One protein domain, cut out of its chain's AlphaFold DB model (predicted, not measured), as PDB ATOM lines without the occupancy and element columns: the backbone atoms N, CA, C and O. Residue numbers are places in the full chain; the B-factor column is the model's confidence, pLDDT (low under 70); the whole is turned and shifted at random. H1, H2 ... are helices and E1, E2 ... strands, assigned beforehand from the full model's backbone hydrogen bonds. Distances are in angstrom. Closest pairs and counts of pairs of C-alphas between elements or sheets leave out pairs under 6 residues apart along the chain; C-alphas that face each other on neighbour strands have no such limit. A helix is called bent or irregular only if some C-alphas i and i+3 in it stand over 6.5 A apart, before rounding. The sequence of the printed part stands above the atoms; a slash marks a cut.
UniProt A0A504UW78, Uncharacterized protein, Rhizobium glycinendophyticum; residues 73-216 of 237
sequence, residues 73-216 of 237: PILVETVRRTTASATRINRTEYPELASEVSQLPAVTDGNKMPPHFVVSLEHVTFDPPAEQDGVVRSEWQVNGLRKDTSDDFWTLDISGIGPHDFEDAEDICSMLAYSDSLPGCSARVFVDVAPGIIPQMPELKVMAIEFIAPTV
ATOM      1  N   PRO A  73      49.558 -21.388  63.360       95.94
ATOM      2  CA  PRO A  73      48.299 -20.646  63.355       95.94
ATOM      3  C   PRO A  73      47.562 -20.706  62.011       95.94
ATOM      4  O   PRO A  73      46.334 -20.777  62.004       95.94
ATOM      5  N   ILE A  74      48.294 -20.728  60.892       96.19
ATOM      6  CA  ILE A  74      47.723 -20.835  59.542       96.19
ATOM      7  C   ILE A  74      47.082 -22.213  59.345       96.19
ATOM      8  O   ILE A  74      45.946 -22.308  58.880       96.19
ATOM      9  N   LEU A  75      47.755 -23.281  59.787       96.12
ATOM     10  CA  LEU A  75      47.205 -24.640  59.751       96.12
ATOM     11  C   LEU A  75      45.921 -24.758  60.585       96.12
ATOM     12  O   LEU A  75      44.929 -25.314  60.120       96.12
ATOM     13  N   VAL A  76      45.902 -24.196  61.799       96.44
ATOM     14  CA  VAL A  76      44.716 -24.204  62.676       96.44
ATOM     15  C   VAL A  76      43.556 -23.414  62.066       96.44
ATOM     16  O   VAL A  76      42.408 -23.864  62.108       96.44
ATOM     17  N   GLU A  77      43.835 -22.248  61.488       95.56
ATOM     18  CA  GLU A  77      42.819 -21.448  60.806       95.56
ATOM     19  C   GLU A  77      42.270 -22.173  59.568       95.56
ATOM     20  O   GLU A  77      41.059 -22.167  59.345       95.56
ATOM     21  N   THR A  78      43.124 -22.879  58.827       94.62
ATOM     22  CA  THR A  78      42.721 -23.728  57.696       94.62
ATOM     23  C   THR A  78      41.770 -24.830  58.157       94.62
ATOM     24  O   THR A  78      40.669 -24.933  57.619       94.62
ATOM     25  N   VAL A  79      42.099 -25.563  59.235       95.31
ATOM     26  CA  VAL A  79      41.182 -26.554  59.843       95.31
ATOM     27  C   VAL A  79      39.815 -25.925  60.122       95.31
ATOM     28  O   VAL A  79      38.776 -26.512  59.801       95.31
ATOM     29  N   ARG A  80      39.791 -24.723  60.711       94.31
ATOM     30  CA  ARG A  80      38.549 -24.016  61.047       94.31
ATOM     31  C   ARG A  80      37.727 -23.680  59.798       94.31
ATOM     32  O   ARG A  80      36.515 -23.917  59.804       94.31
ATOM     33  N   ARG A  81      38.359 -23.136  58.751       91.62
ATOM     34  CA  ARG A  81      37.702 -22.765  57.483       91.62
ATOM     35  C   ARG A  81      37.148 -23.993  56.767       91.62
ATOM     36  O   ARG A  81      35.946 -24.053  56.511       91.62
ATOM     37  N   THR A  82      37.978 -25.012  56.555       91.44
ATOM     38  CA  THR A  82      37.579 -26.225  55.831       91.44
ATOM     39  C   THR A  82      36.504 -27.005  56.587       91.44
ATOM     40  O   THR A  82      35.536 -27.462  55.987       91.44
ATOM     41  N   THR A  83      36.590 -27.083  57.924       89.75
ATOM     42  CA  THR A  83      35.540 -27.712  58.748       89.75
ATOM     43  C   THR A  83      34.202 -27.005  58.565       89.75
ATOM     44  O   THR A  83      33.182 -27.670  58.383       89.75
ATOM     45  N   ALA A  84      34.193 -25.667  58.581       85.75
ATOM     46  CA  ALA A  84      32.978 -24.893  58.356       85.75
ATOM     47  C   ALA A  84      32.400 -25.153  56.954       85.75
ATOM     48  O   ALA A  84      31.196 -25.385  56.829       85.75
ATOM     49  N   SER A  85      33.234 -25.202  55.916       79.31
ATOM     50  CA  SER A  85      32.792 -25.544  54.557       79.31
ATOM     51  C   SER A  85      32.246 -26.974  54.465       79.31
ATOM     52  O   SER A  85      31.158 -27.179  53.925       79.31
ATOM     53  N   ALA A  86      32.888 -27.947  55.114       86.44
ATOM     54  CA  ALA A  86      32.445 -29.341  55.142       86.44
ATOM     55  C   ALA A  86      31.141 -29.585  55.925       86.44
ATOM     56  O   ALA A  86      30.570 -30.672  55.846       86.44
ATOM     57  N   THR A  87      30.652 -28.627  56.721       86.88
ATOM     58  CA  THR A  87      29.312 -28.733  57.345       86.88
ATOM     59  C   THR A  87      28.164 -28.474  56.370       86.88
ATOM     60  O   THR A  87      27.013 -28.741  56.707       86.88
ATOM     61  N   ARG A  88      28.456 -27.969  55.163       85.94
ATOM     62  CA  ARG A  88      27.441 -27.649  54.145       85.94
ATOM     63  C   ARG A  88      26.954 -28.867  53.363       85.94
ATOM     64  O   ARG A  88      25.918 -28.775  52.713       85.94
ATOM     65  N   ILE A  89      27.681 -29.981  53.423       88.75
ATOM     66  CA  ILE A  89      27.318 -31.233  52.751       88.75
ATOM     67  C   ILE A  89      26.668 -32.221  53.727       88.75
ATOM     68  O   ILE A  89      26.976 -32.234  54.923       88.75
ATOM     69  N   ASN A  90      25.795 -33.096  53.219       89.75
ATOM     70  CA  ASN A  90      25.264 -34.205  54.006       89.75
ATOM     71  C   ASN A  90      26.291 -35.343  54.087       89.75
ATOM     72  O   ASN A  90      26.285 -36.270  53.285       89.75
ATOM     73  N   ARG A  91      27.157 -35.306  55.101       88.56
ATOM     74  CA  ARG A  91      28.249 -36.283  55.286       88.56
ATOM     75  C   ARG A  91      27.788 -37.743  55.372       88.56
ATOM     76  O   ARG A  91      28.593 -38.635  55.145       88.56
ATOM     77  N   THR A  92      26.520 -38.000  55.702       88.94
ATOM     78  CA  THR A  92      25.979 -39.371  55.764       88.94
ATOM     79  C   THR A  92      25.840 -40.027  54.390       88.94
ATOM     80  O   THR A  92      25.796 -41.252  54.311       88.94
ATOM     81  N   GLU A  93      25.821 -39.233  53.316       92.06
ATOM     82  CA  GLU A  93      25.777 -39.709  51.928       92.06
ATOM     83  C   GLU A  93      27.155 -40.132  51.400       92.06
ATOM     84  O   GLU A  93      27.234 -40.746  50.342       92.06
ATOM     85  N   TYR A  94      28.228 -39.856  52.150       93.50
ATOM     86  CA  TYR A  94      29.612 -40.113  51.762       93.50
ATOM     87  C   TYR A  94      30.209 -41.237  52.622       93.50
ATOM     88  O   TYR A  94      30.885 -40.960  53.619       93.50
ATOM     89  N   PRO A  95      29.958 -42.515  52.286       93.06
ATOM     90  CA  PRO A  95      30.609 -43.629  52.958       93.06
ATOM     91  C   PRO A  95      32.118 -43.609  52.697       93.06
ATOM     92  O   PRO A  95      32.581 -43.141  51.656       93.06
ATOM     93  N   GLU A  96      32.891 -44.136  53.644       92.00
ATOM     94  CA  GLU A  96      34.328 -44.318  53.453       92.00
ATOM     95  C   GLU A  96      34.586 -45.279  52.294       92.00
ATOM     96  O   GLU A  96      33.977 -46.351  52.206       92.00
ATOM     97  N   LEU A  97      35.462 -44.869  51.375       89.31
ATOM     98  CA  LEU A  97      35.836 -45.699  50.243       89.31
ATOM     99  C   LEU A  97      36.558 -46.950  50.763       89.31
ATOM    100  O   LEU A  97      37.477 -46.851  51.576       89.31
ATOM    101  N   ALA A  98      36.176 -48.128  50.270       84.44
ATOM    102  CA  ALA A  98      36.840 -49.381  50.622       84.44
ATOM    103  C   ALA A  98      38.286 -49.394  50.100       84.44
ATOM    104  O   ALA A  98      38.528 -48.977  48.964       84.44
ATOM    105  N   SER A  99      39.245 -49.861  50.904       81.75
ATOM    106  CA  SER A  99      40.682 -49.884  50.560       81.75
ATOM    107  C   SER A  99      41.003 -50.707  49.309       81.75
ATOM    108  O   SER A  99      41.996 -50.456  48.640       81.75
ATOM    109  N   GLU A 100      40.132 -51.650  48.954       78.56
ATOM    110  CA  GLU A 100      40.231 -52.488  47.752       78.56
ATOM    111  C   GLU A 100      39.973 -51.714  46.446       78.56
ATOM    112  O   GLU A 100      40.297 -52.195  45.360       78.56
ATOM    113  N   VAL A 101      39.369 -50.522  46.531       76.12
ATOM    114  CA  VAL A 101      39.113 -49.655  45.376       76.12
ATOM    115  C   VAL A 101      40.305 -48.721  45.197       76.12
ATOM    116  O   VAL A 101      40.431 -47.756  45.948       76.12
ATOM    117  N   SER A 102      41.166 -48.999  44.217       70.25
ATOM    118  CA  SER A 102      42.304 -48.139  43.872       70.25
ATOM    119  C   SER A 102      41.878 -46.895  43.085       70.25
ATOM    120  O   SER A 102      40.771 -46.835  42.533       70.25
ATOM    121  N   GLN A 103      42.796 -45.934  42.958       67.31
ATOM    122  CA  GLN A 103      42.661 -44.836  42.001       67.31
ATOM    123  C   GLN A 103      42.380 -45.331  40.563       67.31
ATOM    124  O   GLN A 103      42.745 -46.443  40.162       67.31
ATOM    125  N   LEU A 104      41.668 -44.504  39.795       62.19
ATOM    126  CA  LEU A 104      41.240 -44.782  38.422       62.19
ATOM    127  C   LEU A 104      42.429 -45.019  37.461       62.19
ATOM    128  O   LEU A 104      43.495 -44.443  37.660       62.19
ATOM    129  N   PRO A 105      42.235 -45.809  36.381       54.38
ATOM    130  CA  PRO A 105      40.954 -46.297  35.885       54.38
ATOM    131  C   PRO A 105      40.776 -47.804  36.130       54.38
ATOM    132  O   PRO A 105      40.676 -48.577  35.184       54.38
ATOM    133  N   ALA A 106      40.650 -48.249  37.383       43.34
ATOM    134  CA  ALA A 106      40.249 -49.630  37.697       43.34
ATOM    135  C   ALA A 106      38.736 -49.905  37.484       43.34
ATOM    136  O   ALA A 106      38.169 -50.830  38.061       43.34
ATOM    137  N   VAL A 107      38.056 -49.134  36.620       46.38
ATOM    138  CA  VAL A 107      36.656 -49.400  36.206       46.38
ATOM    139  C   VAL A 107      36.569 -50.640  35.293       46.38
ATOM    140  O   VAL A 107      35.478 -51.076  34.931       46.38
ATOM    141  N   THR A 108      37.699 -51.260  34.937       44.16
ATOM    142  CA  THR A 108      37.766 -52.459  34.088       44.16
ATOM    143  C   THR A 108      37.279 -53.745  34.760       44.16
ATOM    144  O   THR A 108      36.865 -54.655  34.044       44.16
ATOM    145  N   ASP A 109      37.232 -53.809  36.097       42.75
ATOM    146  CA  ASP A 109      36.988 -55.069  36.829       42.75
ATOM    147  C   ASP A 109      35.584 -55.173  37.456       42.75
ATOM    148  O   ASP A 109      35.300 -56.062  38.256       42.75
ATOM    149  N   GLY A 110      34.657 -54.280  37.088       47.06
ATOM    150  CA  GLY A 110      33.258 -54.342  37.538       47.06
ATOM    151  C   GLY A 110      32.995 -53.773  38.939       47.06
ATOM    152  O   GLY A 110      31.830 -53.620  39.314       47.06
ATOM    153  N   ASN A 111      34.038 -53.369  39.668       53.38
ATOM    154  CA  ASN A 111      33.912 -52.563  40.880       53.38
ATOM    155  C   ASN A 111      33.614 -51.111  40.491       53.38
ATOM    156  O   ASN A 111      34.501 -50.333  40.147       53.38
ATOM    157  N   LYS A 112      32.330 -50.743  40.502       66.38
ATOM    158  CA  LYS A 112      31.922 -49.350  40.303       66.38
ATOM    159  C   LYS A 112      32.297 -48.543  41.543       66.38
ATOM    160  O   LYS A 112      31.880 -48.906  42.642       66.38
ATOM    161  N   MET A 113      33.019 -47.438  41.356       76.25
ATOM    162  CA  MET A 113      33.121 -46.424  42.405       76.25
ATOM    163  C   MET A 113      31.704 -46.004  42.826       76.25
ATOM    164  O   MET A 113      30.843 -45.816  41.955       76.25
ATOM    165  N   PRO A 114      31.426 -45.903  44.136       85.12
ATOM    166  CA  PRO A 114      30.159 -45.356  44.601       85.12
ATOM    167  C   PRO A 114      30.005 -43.908  44.099       85.12
ATOM    168  O   PRO A 114      31.007 -43.222  43.919       85.12
ATOM    169  N   PRO A 115      28.770 -43.427  43.872       86.75
ATOM    170  CA  PRO A 115      28.533 -42.085  43.328       86.75
ATOM    171  C   PRO A 115      29.053 -40.959  44.234       86.75
ATOM    172  O   PRO A 115      29.402 -39.892  43.740       86.75
ATOM    173  N   HIS A 116      29.121 -41.223  45.539       91.44
ATOM    174  CA  HIS A 116      29.636 -40.330  46.567       91.44
ATOM    175  C   HIS A 116      30.498 -41.159  47.519       91.44
ATOM    176  O   HIS A 116      30.109 -42.276  47.882       91.44
ATOM    177  N   PHE A 117      31.659 -40.646  47.922       93.25
ATOM    178  CA  PHE A 117      32.509 -41.296  48.922       93.25
ATOM    179  C   PHE A 117      33.424 -40.314  49.645       93.25
ATOM    180  O   PHE A 117      33.674 -39.207  49.176       93.25
ATOM    181  N   VAL A 118      33.959 -40.741  50.786       94.44
ATOM    182  CA  VAL A 118      35.049 -40.044  51.472       94.44
ATOM    183  C   VAL A 118      36.338 -40.857  51.384       94.44
ATOM    184  O   VAL A 118      36.327 -42.077  51.554       94.44
ATOM    185  N   VAL A 119      37.451 -40.174  51.127       93.88
ATOM    186  CA  VAL A 119      38.804 -40.736  51.178       93.88
ATOM    187  C   VAL A 119      39.645 -39.949  52.181       93.88
ATOM    188  O   VAL A 119      39.591 -38.720  52.221       93.88
ATOM    189  N   SER A 120      40.392 -40.653  53.026       95.38
ATOM    190  CA  SER A 120      41.345 -40.039  53.954       95.38
ATOM    191  C   SER A 120      42.726 -40.019  53.306       95.38
ATOM    192  O   SER A 120      43.220 -41.071  52.901       95.38
ATOM    193  N   LEU A 121      43.334 -38.840  53.209       95.06
ATOM    194  CA  LEU A 121      44.652 -38.610  52.630       95.06
ATOM    195  C   LEU A 121      45.650 -38.162  53.708       95.06
ATOM    196  O   LEU A 121      45.310 -37.386  54.606       95.06
ATOM    197  N   GLU A 122      46.881 -38.630  53.576       94.75
ATOM    198  CA  GLU A 122      48.088 -38.236  54.301       94.75
ATOM    199  C   GLU A 122      49.081 -37.610  53.311       94.75
ATOM    200  O   GLU A 122      48.923 -37.754  52.097       94.75
ATOM    201  N   HIS A 123      50.096 -36.900  53.808       93.88
ATOM    202  CA  HIS A 123      51.062 -36.171  52.977       93.88
ATOM    203  C   HIS A 123      50.383 -35.187  52.015       93.88
ATOM    204  O   HIS A 123      50.754 -35.068  50.848       93.88
ATOM    205  N   VAL A 124      49.336 -34.519  52.504       95.19
ATOM    206  CA  VAL A 124      48.461 -33.699  51.670       95.19
ATOM    207  C   VAL A 124      49.188 -32.464  51.159       95.19
ATOM    208  O   VAL A 124      49.794 -31.749  51.954       95.19
ATOM    209  N   THR A 125      49.050 -32.173  49.865       94.62
ATOM    210  CA  THR A 125      49.400 -30.878  49.256       94.62
ATOM    211  C   THR A 125      48.200 -30.287  48.525       94.62
ATOM    212  O   THR A 125      47.251 -30.998  48.179       94.62
ATOM    213  N   PHE A 126      48.241 -28.974  48.304       93.06
ATOM    214  CA  PHE A 126      47.267 -28.249  47.496       93.06
ATOM    215  C   PHE A 126      48.007 -27.586  46.347       93.06
ATOM    216  O   PHE A 126      48.932 -26.832  46.613       93.06
ATOM    217  N   ASP A 127      47.594 -27.844  45.110       90.31
ATOM    218  CA  ASP A 127      48.250 -27.268  43.938       90.31
ATOM    219  C   ASP A 127      47.306 -26.280  43.235       90.31
ATOM    220  O   ASP A 127      46.149 -26.631  42.948       90.31
ATOM    221  N   PRO A 128      47.762 -25.055  42.929       88.75
ATOM    222  CA  PRO A 128      46.977 -24.080  42.198       88.75
ATOM    223  C   PRO A 128      46.835 -24.459  40.717       88.75
ATOM    224  O   PRO A 128      47.633 -25.231  40.178       88.75
ATOM    225  N   PRO A 129      45.852 -23.866  40.013       87.12
ATOM    226  CA  PRO A 129      45.724 -23.961  38.569       87.12
ATOM    227  C   PRO A 129      47.042 -23.578  37.890       87.12
ATOM    228  O   PRO A 129      47.519 -22.448  38.022       87.12
ATOM    229  N   ALA A 130      47.624 -24.519  37.153       83.06
ATOM    230  CA  ALA A 130      48.904 -24.344  36.486       83.06
ATOM    231  C   ALA A 130      48.835 -24.808  35.027       83.06
ATOM    232  O   ALA A 130      48.058 -25.693  34.653       83.06
ATOM    233  N   GLU A 131      49.675 -24.203  34.190       76.56
ATOM    234  CA  GLU A 131      49.934 -24.699  32.844       76.56
ATOM    235  C   GLU A 131      51.079 -25.711  32.907       76.56
ATOM    236  O   GLU A 131      52.195 -25.377  33.308       76.56
ATOM    237  N   GLN A 132      50.802 -26.946  32.494       68.81
ATOM    238  CA  GLN A 132      51.808 -27.997  32.387       68.81
ATOM    239  C   GLN A 132      51.756 -28.587  30.980       68.81
ATOM    240  O   GLN A 132      50.693 -28.983  30.506       68.81
ATOM    241  N   ASP A 133      52.900 -28.596  30.292       68.88
ATOM    242  CA  ASP A 133      53.050 -29.141  28.937       68.88
ATOM    243  C   ASP A 133      52.027 -28.594  27.914       68.88
ATOM    244  O   ASP A 133      51.565 -29.304  27.020       68.88
ATOM    245  N   GLY A 134      51.662 -27.311  28.039       68.94
ATOM    246  CA  GLY A 134      50.702 -26.631  27.160       68.94
ATOM    247  C   GLY A 134      49.229 -26.946  27.449       68.94
ATOM    248  O   GLY A 134      48.351 -26.518  26.696       68.94
ATOM    249  N   VAL A 135      48.942 -27.683  28.525       67.50
ATOM    250  CA  VAL A 135      47.587 -27.919  29.032       67.50
ATOM    251  C   VAL A 135      47.344 -26.995  30.220       67.50
ATOM    252  O   VAL A 135      48.001 -27.105  31.254       67.50
ATOM    253  N   VAL A 136      46.381 -26.085  30.077       70.88
ATOM    254  CA  VAL A 136      45.933 -25.210  31.167       70.88
ATOM    255  C   VAL A 136      44.987 -26.001  32.062       70.88
ATOM    256  O   VAL A 136      43.861 -26.299  31.655       70.88
ATOM    257  N   ARG A 137      45.422 -26.328  33.283       73.06
ATOM    258  CA  ARG A 137      44.505 -26.787  34.331       73.06
ATOM    259  C   ARG A 137      43.860 -25.561  34.955       73.06
ATOM    260  O   ARG A 137      44.559 -24.657  35.398       73.06
ATOM    261  N   SER A 138      42.533 -25.509  34.948       77.06
ATOM    262  CA  SER A 138      41.767 -24.386  35.506       77.06
ATOM    263  C   SER A 138      41.335 -24.598  36.958       77.06
ATOM    264  O   SER A 138      40.819 -23.671  37.575       77.06
ATOM    265  N   GLU A 139      41.496 -25.811  37.479       85.81
ATOM    266  CA  GLU A 139      41.008 -26.232  38.792       85.81
ATOM    267  C   GLU A 139      42.184 -26.374  39.765       85.81
ATOM    268  O   GLU A 139      43.289 -26.739  39.365       85.81
ATOM    269  N   TRP A 140      41.945 -26.048  41.036       90.94
ATOM    270  CA  TRP A 140      42.867 -26.392  42.119       90.94
ATOM    271  C   TRP A 140      42.841 -27.901  42.348       90.94
ATOM    272  O   TRP A 140      41.809 -28.535  42.120       90.94
ATOM    273  N   GLN A 141      43.930 -28.465  42.856       91.69
ATOM    274  CA  GLN A 141      44.020 -29.892  43.153       91.69
ATOM    275  C   GLN A 141      44.385 -30.126  44.614       91.69
ATOM    276  O   GLN A 141      45.119 -29.347  45.219       91.69
ATOM    277  N   VAL A 142      43.865 -31.213  45.181       93.56
ATOM    278  CA  VAL A 142      44.381 -31.798  46.419       93.56
ATOM    279  C   VAL A 142      45.075 -33.103  46.070       93.56
ATOM    280  O   VAL A 142      44.509 -33.949  45.369       93.56
ATOM    281  N   ASN A 143      46.295 -33.261  46.565       93.62
ATOM    282  CA  ASN A 143      47.078 -34.473  46.390       93.62
ATOM    283  C   ASN A 143      47.361 -35.128  47.733       93.62
ATOM    284  O   ASN A 143      47.363 -34.449  48.756       93.62
ATOM    285  N   GLY A 144      47.638 -36.427  47.737       93.75
ATOM    286  CA  GLY A 144      48.120 -37.118  48.931       93.75
ATOM    287  C   GLY A 144      48.106 -38.632  48.786       93.75
ATOM    288  O   GLY A 144      47.520 -39.183  47.856       93.75
ATOM    289  N   LEU A 145      48.743 -39.313  49.729       92.19
ATOM    290  CA  LEU A 145      48.676 -40.765  49.849       92.19
ATOM    291  C   LEU A 145      47.414 -41.148  50.601       92.19
ATOM    292  O   LEU A 145      47.109 -40.587  51.651       92.19
ATOM    293  N   ARG A 146      46.672 -42.125  50.097       91.62
ATOM    294  CA  ARG A 146      45.535 -42.649  50.830       91.62
ATOM    295  C   ARG A 146      46.006 -43.329  52.107       91.62
ATOM    296  O   ARG A 146      46.849 -44.224  52.096       91.62
ATOM    297  N   LYS A 147      45.387 -42.933  53.211       89.25
ATOM    298  CA  LYS A 147      45.667 -43.492  54.523       89.25
ATOM    299  C   LYS A 147      45.460 -45.012  54.539       89.25
ATOM    300  O   LYS A 147      44.514 -45.527  53.942       89.25
ATOM    301  N   ASP A 148      46.348 -45.716  55.239       84.25
ATOM    302  CA  ASP A 148      46.319 -47.172  55.443       84.25
ATOM    303  C   ASP A 148      46.381 -48.015  54.145       84.25
ATOM    304  O   ASP A 148      46.132 -49.222  54.175       84.25
ATOM    305  N   THR A 149      46.740 -47.407  53.005       82.62
ATOM    306  CA  THR A 149      46.886 -48.085  51.706       82.62
ATOM    307  C   THR A 149      48.244 -47.740  51.094       82.62
ATOM    308  O   THR A 149      48.503 -46.591  50.750       82.62
ATOM    309  N   SER A 150      49.136 -48.729  50.972       75.56
ATOM    310  CA  SER A 150      50.494 -48.503  50.449       75.56
ATOM    311  C   SER A 150      50.454 -48.020  49.001       75.56
ATOM    312  O   SER A 150      49.764 -48.621  48.179       75.56
ATOM    313  N   ASP A 151      51.234 -46.980  48.702       76.44
ATOM    314  CA  ASP A 151      51.495 -46.469  47.348       76.44
ATOM    315  C   ASP A 151      50.244 -46.043  46.546       76.44
ATOM    316  O   ASP A 151      50.297 -45.900  45.323       76.44
ATOM    317  N   ASP A 152      49.113 -45.796  47.218       85.38
ATOM    318  CA  ASP A 152      47.875 -45.308  46.599       85.38
ATOM    319  C   ASP A 152      47.834 -43.775  46.668       85.38
ATOM    320  O   ASP A 152      47.209 -43.183  47.546       85.38
ATOM    321  N   PHE A 153      48.579 -43.125  45.772       88.81
ATOM    322  CA  PHE A 153      48.611 -41.665  45.638       88.81
ATOM    323  C   PHE A 153      47.407 -41.157  44.849       88.81
ATOM    324  O   PHE A 153      47.123 -41.683  43.784       88.81
ATOM    325  N   TRP A 154      46.733 -40.121  45.332       90.38
ATOM    326  CA  TRP A 154      45.555 -39.536  44.700       90.38
ATOM    327  C   TRP A 154      45.818 -38.082  44.320       90.38
ATOM    328  O   TRP A 154      46.393 -37.332  45.103       90.38
ATOM    329  N   THR A 155      45.307 -37.688  43.154       90.69
ATOM    330  CA  THR A 155      45.186 -36.296  42.705       90.69
ATOM    331  C   THR A 155      43.721 -36.043  42.388       90.69
ATOM    332  O   THR A 155      43.139 -36.742  41.556       90.69
ATOM    333  N   LEU A 156      43.110 -35.079  43.073       90.31
ATOM    334  CA  LEU A 156      41.678 -34.810  42.990       90.31
ATOM    335  C   LEU A 156      41.411 -33.334  42.702       90.31
ATOM    336  O   LEU A 156      41.926 -32.461  43.402       90.31
ATOM    337  N   ASP A 157      40.551 -33.068  41.722       89.62
ATOM    338  CA  ASP A 157      40.185 -31.707  41.337       89.62
ATOM    339  C   ASP A 157      39.174 -31.096  42.317       89.62
ATOM    340  O   ASP A 157      38.142 -31.688  42.662       89.62
ATOM    341  N   ILE A 158      39.446 -29.867  42.748       88.44
ATOM    342  CA  ILE A 158      38.625 -29.115  43.692       88.44
ATOM    343  C   ILE A 158      37.618 -28.266  42.924       88.44
ATOM    344  O   ILE A 158      37.975 -27.304  42.247       88.44
ATOM    345  N   SER A 159      36.335 -28.619  43.031       77.56
ATOM    346  CA  SER A 159      35.241 -27.933  42.321       77.56
ATOM    347  C   SER A 159      34.137 -27.404  43.241       77.56
ATOM    348  O   SER A 159      33.479 -26.424  42.900       77.56
ATOM    349  N   GLY A 160      33.924 -28.014  44.412       65.44
ATOM    350  CA  GLY A 160      32.877 -27.621  45.367       65.44
ATOM    351  C   GLY A 160      33.316 -26.632  46.452       65.44
ATOM    352  O   GLY A 160      32.488 -26.198  47.254       65.44
ATOM    353  N   ILE A 161      34.601 -26.267  46.489       70.69
ATOM    354  CA  ILE A 161      35.214 -25.422  47.522       70.69
ATOM    355  C   ILE A 161      36.043 -24.335  46.840       70.69
ATOM    356  O   ILE A 161      36.717 -24.599  45.848       70.69
ATOM    357  N   GLY A 162      35.988 -23.109  47.362       73.94
ATOM    358  CA  GLY A 162      36.826 -22.015  46.873       73.94
ATOM    359  C   GLY A 162      38.252 -22.093  47.436       73.94
ATOM    360  O   GLY A 162      38.420 -22.521  48.579       73.94
ATOM    361  N   PRO A 163      39.270 -21.620  46.694       78.31
ATOM    362  CA  PRO A 163      40.675 -21.717  47.105       78.31
ATOM    363  C   PRO A 163      40.996 -21.019  48.429       78.31
ATOM    364  O   PRO A 163      41.824 -21.497  49.191       78.31
ATOM    365  N   HIS A 164      40.249 -19.969  48.777       84.12
ATOM    366  CA  HIS A 164      40.379 -19.230  50.038       84.12
ATOM    367  C   HIS A 164      40.318 -20.109  51.311       84.12
ATOM    368  O   HIS A 164      40.787 -19.716  52.385       84.12
ATOM    369  N   ASP A 165      39.711 -21.296  51.233       83.25
ATOM    370  CA  ASP A 165      39.615 -22.192  52.386       83.25
ATOM    371  C   ASP A 165      40.939 -22.905  52.713       83.25
ATOM    372  O   ASP A 165      41.082 -23.372  53.843       83.25
ATOM    373  N   PHE A 166      41.891 -22.973  51.773       84.69
ATOM    374  CA  PHE A 166      43.136 -23.744  51.909       84.69
ATOM    375  C   PHE A 166      44.384 -23.117  51.257       84.69
ATOM    376  O   PHE A 166      45.479 -23.612  51.509       84.69
ATOM    377  N   GLU A 167      44.263 -22.034  50.480       86.62
ATOM    378  CA  GLU A 167      45.388 -21.386  49.775       86.62
ATOM    379  C   GLU A 167      46.524 -20.966  50.721       86.62
ATOM    380  O   GLU A 167      47.693 -21.173  50.418       86.62
ATOM    381  N   ASP A 168      46.194 -20.487  51.923       87.81
ATOM    382  CA  ASP A 168      47.197 -20.090  52.920       87.81
ATOM    383  C   ASP A 168      48.030 -21.291  53.433       87.81
ATOM    384  O   ASP A 168      49.121 -21.111  53.975       87.81
ATOM    385  N   ALA A 169      47.522 -22.522  53.294       89.94
ATOM    386  CA  ALA A 169      48.183 -23.743  53.748       89.94
ATOM    387  C   ALA A 169      48.989 -24.464  52.656       89.94
ATOM    388  O   ALA A 169      49.704 -25.404  53.000       89.94
ATOM    389  N   GLU A 170      48.907 -24.044  51.387       91.62
ATOM    390  CA  GLU A 170      49.617 -24.660  50.249       91.62
ATOM    391  C   GLU A 170      51.115 -24.828  50.535       91.62
ATOM    392  O   GLU A 170      51.629 -25.952  50.572       91.62
ATOM    393  N   ASP A 171      51.804 -23.714  50.797       91.06
ATOM    394  CA  ASP A 171      53.256 -23.701  50.985       91.06
ATOM    395  C   ASP A 171      53.660 -24.536  52.204       91.06
ATOM    396  O   ASP A 171      54.614 -25.316  52.173       91.06
ATOM    397  N   ILE A 172      52.897 -24.406  53.293       94.38
ATOM    398  CA  ILE A 172      53.189 -25.087  54.556       94.38
ATOM    399  C   ILE A 172      53.013 -26.594  54.388       94.38
ATOM    400  O   ILE A 172      53.864 -27.365  54.827       94.38
ATOM    401  N   CYS A 173      51.926 -27.025  53.754       95.06
ATOM    402  CA  CYS A 173      51.672 -28.438  53.534       95.06
ATOM    403  C   CYS A 173      52.666 -29.055  52.551       95.06
ATOM    404  O   CYS A 173      53.155 -30.151  52.816       95.06
ATOM    405  N   SER A 174      53.077 -28.321  51.518       92.44
ATOM    406  CA  SER A 174      54.160 -28.736  50.617       92.44
ATOM    407  C   SER A 174      55.482 -28.954  51.359       92.44
ATOM    408  O   SER A 174      56.168 -29.949  51.130       92.44
ATOM    409  N   MET A 175      55.823 -28.084  52.316       91.31
ATOM    410  CA  MET A 175      57.008 -28.275  53.162       91.31
ATOM    411  C   MET A 175      56.892 -29.475  54.117       91.31
ATOM    412  O   MET A 175      57.914 -30.011  54.545       91.31
ATOM    413  N   LEU A 176      55.673 -29.887  54.479       93.31
ATOM    414  CA  LEU A 176      55.417 -30.975  55.428       93.31
ATOM    415  C   LEU A 176      55.162 -32.337  54.756       93.31
ATOM    416  O   LEU A 176      55.206 -33.355  55.446       93.31
ATOM    417  N   ALA A 177      54.897 -32.379  53.448       86.88
ATOM    418  CA  ALA A 177      54.443 -33.578  52.735       86.88
ATOM    419  C   ALA A 177      55.523 -34.659  52.541       86.88
ATOM    420  O   ALA A 177      55.186 -35.816  52.318       86.88
ATOM    421  N   TYR A 178      56.809 -34.328  52.671       78.44
ATOM    422  CA  TYR A 178      57.920 -35.228  52.316       78.44
ATOM    423  C   TYR A 178      58.715 -35.766  53.515       78.44
ATOM    424  O   TYR A 178      59.887 -36.109  53.373       78.44
ATOM    425  N   SER A 179      58.118 -35.816  54.710       85.38
ATOM    426  CA  SER A 179      58.748 -36.511  55.840       85.38
ATOM    427  C   SER A 179      58.597 -38.022  55.696       85.38
ATOM    428  O   SER A 179      57.495 -38.528  55.510       85.38
ATOM    429  N   ASP A 180      59.702 -38.745  55.869       81.31
ATOM    430  CA  ASP A 180      59.709 -40.211  55.910       81.31
ATOM    431  C   ASP A 180      59.126 -40.774  57.220       81.31
ATOM    432  O   ASP A 180      58.838 -41.966  57.320       81.31
ATOM    433  N   SER A 181      59.018 -39.946  58.266       84.94
ATOM    434  CA  SER A 181      58.700 -40.401  59.626       84.94
ATOM    435  C   SER A 181      57.270 -40.081  60.061       84.94
ATOM    436  O   SER A 181      56.740 -40.737  60.964       84.94
ATOM    437  N   LEU A 182      56.657 -39.059  59.458       91.81
ATOM    438  CA  LEU A 182      55.373 -38.509  59.866       91.81
ATOM    439  C   LEU A 182      54.549 -38.064  58.644       91.81
ATOM    440  O   LEU A 182      55.105 -37.513  57.700       91.81
ATOM    441  N   PRO A 183      53.212 -38.190  58.697       88.06
ATOM    442  CA  PRO A 183      52.335 -37.938  57.549       88.06
ATOM    443  C   PRO A 183      52.167 -36.460  57.157       88.06
ATOM    444  O   PRO A 183      51.470 -36.164  56.191       88.06
ATOM    445  N   GLY A 184      52.736 -35.507  57.903       93.62
ATOM    446  CA  GLY A 184      52.567 -34.077  57.627       93.62
ATOM    447  C   GLY A 184      51.107 -33.613  57.678       93.62
ATOM    448  O   GLY A 184      50.400 -33.866  58.655       93.62
ATOM    449  N   CYS A 185      50.670 -32.888  56.646       96.44
ATOM    450  CA  CYS A 185      49.273 -32.492  56.475       96.44
ATOM    451  C   CYS A 185      48.389 -33.691  56.108       96.44
ATOM    452  O   CYS A 185      48.782 -34.559  55.333       96.44
ATOM    453  N   SER A 186      47.166 -33.739  56.636       96.75
ATOM    454  CA  SER A 186      46.188 -34.780  56.304       96.75
ATOM    455  C   SER A 186      44.824 -34.170  56.000       96.75
ATOM    456  O   SER A 186      44.530 -33.035  56.381       96.75
ATOM    457  N   ALA A 187      43.964 -34.918  55.317       96.00
ATOM    458  CA  ALA A 187      42.622 -34.463  54.985       96.00
ATOM    459  C   ALA A 187      41.645 -35.630  54.852       96.00
ATOM    460  O   ALA A 187      42.014 -36.714  54.411       96.00
ATOM    461  N   ARG A 188      40.372 -35.393  55.167       95.50
ATOM    462  CA  ARG A 188      39.269 -36.244  54.697       95.50
ATOM    463  C   ARG A 188      38.564 -35.516  53.566       95.50
ATOM    464  O   ARG A 188      38.057 -34.412  53.759       95.50
ATOM    465  N   VAL A 189      38.571 -36.118  52.388       94.75
ATOM    466  CA  VAL A 189      38.118 -35.505  51.141       94.75
ATOM    467  C   VAL A 189      36.819 -36.170  50.712       94.75
ATOM    468  O   VAL A 189      36.767 -37.386  50.546       94.75
ATOM    469  N   PHE A 190      35.764 -35.373  50.564       94.06
ATOM    470  CA  PHE A 190      34.436 -35.819  50.152       94.06
ATOM    471  C   PHE A 190      34.305 -35.619  48.647       94.06
ATOM    472  O   PHE A 190      34.459 -34.496  48.158       94.06
ATOM    473  N   VAL A 191      34.049 -36.703  47.927       92.69
ATOM    474  CA  VAL A 191      34.172 -36.779  46.472       92.69
ATOM    475  C   VAL A 191      32.849 -37.210  45.857       92.69
ATOM    476  O   VAL A 191      32.248 -38.194  46.294       92.69
ATOM    477  N   ASP A 192      32.443 -36.490  44.815       91.06
ATOM    478  CA  ASP A 192      31.373 -36.883  43.905       91.06
ATOM    479  C   ASP A 192      31.973 -37.453  42.619       91.06
ATOM    480  O   ASP A 192      32.945 -36.924  42.070       91.06
ATOM    481  N   VAL A 193      31.360 -38.522  42.115       88.25
ATOM    482  CA  VAL A 193      31.699 -39.116  40.821       88.25
ATOM    483  C   VAL A 193      30.776 -38.530  39.758       88.25
ATOM    484  O   VAL A 193      29.593 -38.870  39.680       88.25
ATOM    485  N   ALA A 194      31.323 -37.661  38.915       82.00
ATOM    486  CA  ALA A 194      30.622 -37.080  37.781       82.00
ATOM    487  C   ALA A 194      30.909 -37.870  36.487       82.00
ATOM    488  O   ALA A 194      31.987 -38.449  36.324       82.00
ATOM    489  N   PRO A 195      29.969 -37.902  35.525       76.75
ATOM    490  CA  PRO A 195      30.272 -38.379  34.181       76.75
ATOM    491  C   PRO A 195      31.364 -37.502  33.567       76.75
ATOM    492  O   PRO A 195      31.164 -36.300  33.419       76.75
ATOM    493  N   GLY A 196      32.501 -38.096  33.207       71.88
ATOM    494  CA  GLY A 196      33.548 -37.363  32.508       71.88
ATOM    495  C   GLY A 196      33.255 -37.199  31.020       71.88
ATOM    496  O   GLY A 196      32.383 -37.868  30.452       71.88
ATOM    497  N   ILE A 197      34.031 -36.331  30.365       71.69
ATOM    498  CA  ILE A 197      33.966 -36.109  28.906       71.69
ATOM    499  C   ILE A 197      34.144 -37.430  28.132       71.69
ATOM    500  O   ILE A 197      33.536 -37.637  27.079       71.69
ATOM    501  N   ILE A 198      34.956 -38.348  28.670       70.06
ATOM    502  CA  ILE A 198      35.111 -39.713  28.169       70.06
ATOM    503  C   ILE A 198      34.245 -40.635  29.047       70.06
ATOM    504  O   ILE A 198      34.535 -40.765  30.231       70.06
ATOM    505  N   PRO A 199      33.241 -41.356  28.503       64.12
ATOM    506  CA  PRO A 199      32.310 -42.172  29.302       64.12
ATOM    507  C   PRO A 199      32.956 -43.249  30.190       64.12
ATOM    508  O   PRO A 199      32.339 -43.722  31.139       64.12
ATOM    509  N   GLN A 200      34.183 -43.654  29.856       67.50
ATOM    510  CA  GLN A 200      34.977 -44.663  30.565       67.50
ATOM    511  C   GLN A 200      35.839 -44.055  31.691       67.50
ATOM    512  O   GLN A 200      36.455 -44.790  32.456       67.50
ATOM    513  N   MET A 201      35.942 -42.724  31.746       71.50
ATOM    514  CA  MET A 201      36.794 -41.979  32.671       71.50
ATOM    515  C   MET A 201      35.904 -41.003  33.437       71.50
ATOM    516  O   MET A 201      35.681 -39.889  32.965       71.50
ATOM    517  N   PRO A 202      35.313 -41.433  34.563       78.56
ATOM    518  CA  PRO A 202      34.537 -40.523  35.385       78.56
ATOM    519  C   PRO A 202      35.439 -39.422  35.951       78.56
ATOM    520  O   PRO A 202      36.619 -39.646  36.219       78.56
ATOM    521  N   GLU A 203      34.862 -38.244  36.141       81.62
ATOM    522  CA  GLU A 203      35.525 -37.129  36.806       81.62
ATOM    523  C   GLU A 203      35.266 -37.220  38.309       81.62
ATOM    524  O   GLU A 203      34.129 -37.403  38.746       81.62
ATOM    525  N   LEU A 204      36.326 -37.102  39.105       87.31
ATOM    526  CA  LEU A 204      36.245 -37.093  40.560       87.31
ATOM    527  C   LEU A 204      36.305 -35.647  41.032       87.31
ATOM    528  O   LEU A 204      37.328 -34.985  40.864       87.31
ATOM    529  N   LYS A 205      35.206 -35.152  41.596       88.38
ATOM    530  CA  LYS A 205      35.086 -33.754  42.012       88.38
ATOM    531  C   LYS A 205      35.041 -33.664  43.528       88.38
ATOM    532  O   LYS A 205      34.175 -34.257  44.171       88.38
ATOM    533  N   VAL A 206      35.969 -32.909  44.110       92.19
ATOM    534  CA  VAL A 206      35.988 -32.662  45.554       92.19
ATOM    535  C   VAL A 206      34.905 -31.655  45.915       92.19
ATOM    536  O   VAL A 206      34.918 -30.509  45.453       92.19
ATOM    537  N   MET A 207      33.993 -32.092  46.779       91.44
ATOM    538  CA  MET A 207      32.847 -31.319  47.254       91.44
ATOM    539  C   MET A 207      33.101 -30.670  48.612       91.44
ATOM    540  O   MET A 207      32.605 -29.578  48.881       91.44
ATOM    541  N   ALA A 208      33.873 -31.334  49.470       92.88
ATOM    542  CA  ALA A 208      34.285 -30.814  50.766       92.88
ATOM    543  C   ALA A 208      35.633 -31.407  51.192       92.88
ATOM    544  O   ALA A 208      35.997 -32.512  50.794       92.88
ATOM    545  N   ILE A 209      36.346 -30.676  52.045       93.94
ATOM    546  CA  ILE A 209      37.605 -31.096  52.653       93.94
ATOM    547  C   ILE A 209      37.473 -30.862  54.155       93.94
ATOM    548  O   ILE A 209      37.106 -29.776  54.594       93.94
ATOM    549  N   GLU A 210      37.763 -31.878  54.952       94.00
ATOM    550  CA  GLU A 210      38.069 -31.727  56.372       94.00
ATOM    551  C   GLU A 210      39.583 -31.802  56.523       94.00
ATOM    552  O   GLU A 210      40.156 -32.892  56.571       94.00
ATOM    553  N   PHE A 211      40.233 -30.641  56.565       95.50
ATOM    554  CA  PHE A 211      41.665 -30.565  56.799       95.50
ATOM    555  C   PHE A 211      41.996 -30.967  58.238       95.50
ATOM    556  O   PHE A 211      41.309 -30.581  59.188       95.50
ATOM    557  N   ILE A 212      43.067 -31.737  58.392       95.75
ATOM    558  CA  ILE A 212      43.592 -32.212  59.666       95.75
ATOM    559  C   ILE A 212      45.051 -31.767  59.726       95.75
ATOM    560  O   ILE A 212      45.930 -32.344  59.085       95.75
ATOM    561  N   ALA A 213      45.302 -30.718  60.505       95.75
ATOM    562  CA  ALA A 213      46.658 -30.256  60.757       95.75
ATOM    563  C   ALA A 213      47.447 -31.310  61.560       95.75
ATOM    564  O   ALA A 213      46.881 -31.912  62.483       95.75
ATOM    565  N   PRO A 214      48.755 -31.492  61.293       95.81
ATOM    566  CA  PRO A 214      49.623 -32.190  62.230       95.81
ATOM    567  C   PRO A 214      49.638 -31.441  63.563       95.81
ATOM    568  O   PRO A 214      49.333 -30.251  63.630       95.81
ATOM    569  N   THR A 215      50.031 -32.112  64.638       96.19
ATOM    570  CA  THR A 215      50.290 -31.430  65.913       96.19
ATOM    571  C   THR A 215      51.506 -30.503  65.802       96.19
ATOM    572  O   THR A 215      52.375 -30.700  64.952       96.19
ATOM    573  N   VAL A 216      51.611 -29.514  66.701       96.00
ATOM    574  CA  VAL A 216      52.781 -28.611  66.774       96.00
ATOM    575  C   VAL A 216      54.090 -29.398  66.817       96.00
ATOM    576  O   VAL A 216      55.050 -29.041  66.139       96.00
TER     577      VAL A 216
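What this domain is: This is residues 73 to 216 of the 237 residues of an uncharacterized protein of Rhizobium glycinendophyticum (UniProt A0A504UW78). A small closed barrel of five strands, E1 to E5, makes the core; H3 packs on its outside over E1, and H1 lies beside E5. The E3 and E5 seam is short, H2 lies off the barrel, and residues 131 to 136 stick out. The 144 printed residues hold, in order, H1 H2 E1 E2 E3 H3 E4 E5, mixed in class. Round the ring run E1 E2 E3 E5 E4, antiparallel but for parallel E3 and E5. The whole is compact, radius of gyration of the C-alphas 14.9 A, spanning 44 by 35 by 34 A.

Where its parts are: E1 is residues 116 to 127, 22.9 A; E2 140 to 146; E3 153 to 158; E4 186 to 194, 24.3 A; E5 203 to 212, 24.7 A, ending at C-alpha 212 (43.592, -32.212, 59.666). H1 is residues 73 to 86, 19.9 A, from C-alpha 73 (48.299, -20.646, 63.355); H2 106 to 109; H3 167 to 176, 15.0 A, irregular, with C-alphas 168 and 171 7.3 A apart.

How they stand to each other: E1 E2 E3 form a meander, each strand the antiparallel neighbour of the one before. E1 bends by 105 degrees at residue 123, pairing with E4 over 116 to 121 and E2 over 121 to 127. Within hydrogen-bond range are N 125 and O 143, 3.0 A; N 144 and O 154, 3.1 A; N 206 and O 157, 2.9 A; N 188 and O 210, 2.9 A; N 119 and O 189, 2.9 A. H3 is on the barrel, outside it, at a height over the sheet of 7.8 A; its closest C-alphas to E1 are Glu 170 and Phe 126, 5.1 A. H1 stands at the sheet's level, height 0.3 A; the closest C-alphas to E5 are Ala 86 and Ala 208, 5.0 A. H1 touches H3 with residues 74 to 78 alone, closest C-alphas Leu 75 and Ala 169, 6.1 A. H2 is not on the barrel. Every O i to N i+4 pair is within hydrogen-bond range in H1, 4 of 6 in H3; H2 is too short for one, with 0 of 1 O i to N i+3 pairs.

The domain as a whole: The C-alphas of Pro 73 and Gly 110 are the two farthest apart, 45.0 A. The printed part has no cut; H1 to H2 and E1 to E2 are long links. pLDDT is under 70 at 103 to 112, 132 to 135, 160 and 199 to 200.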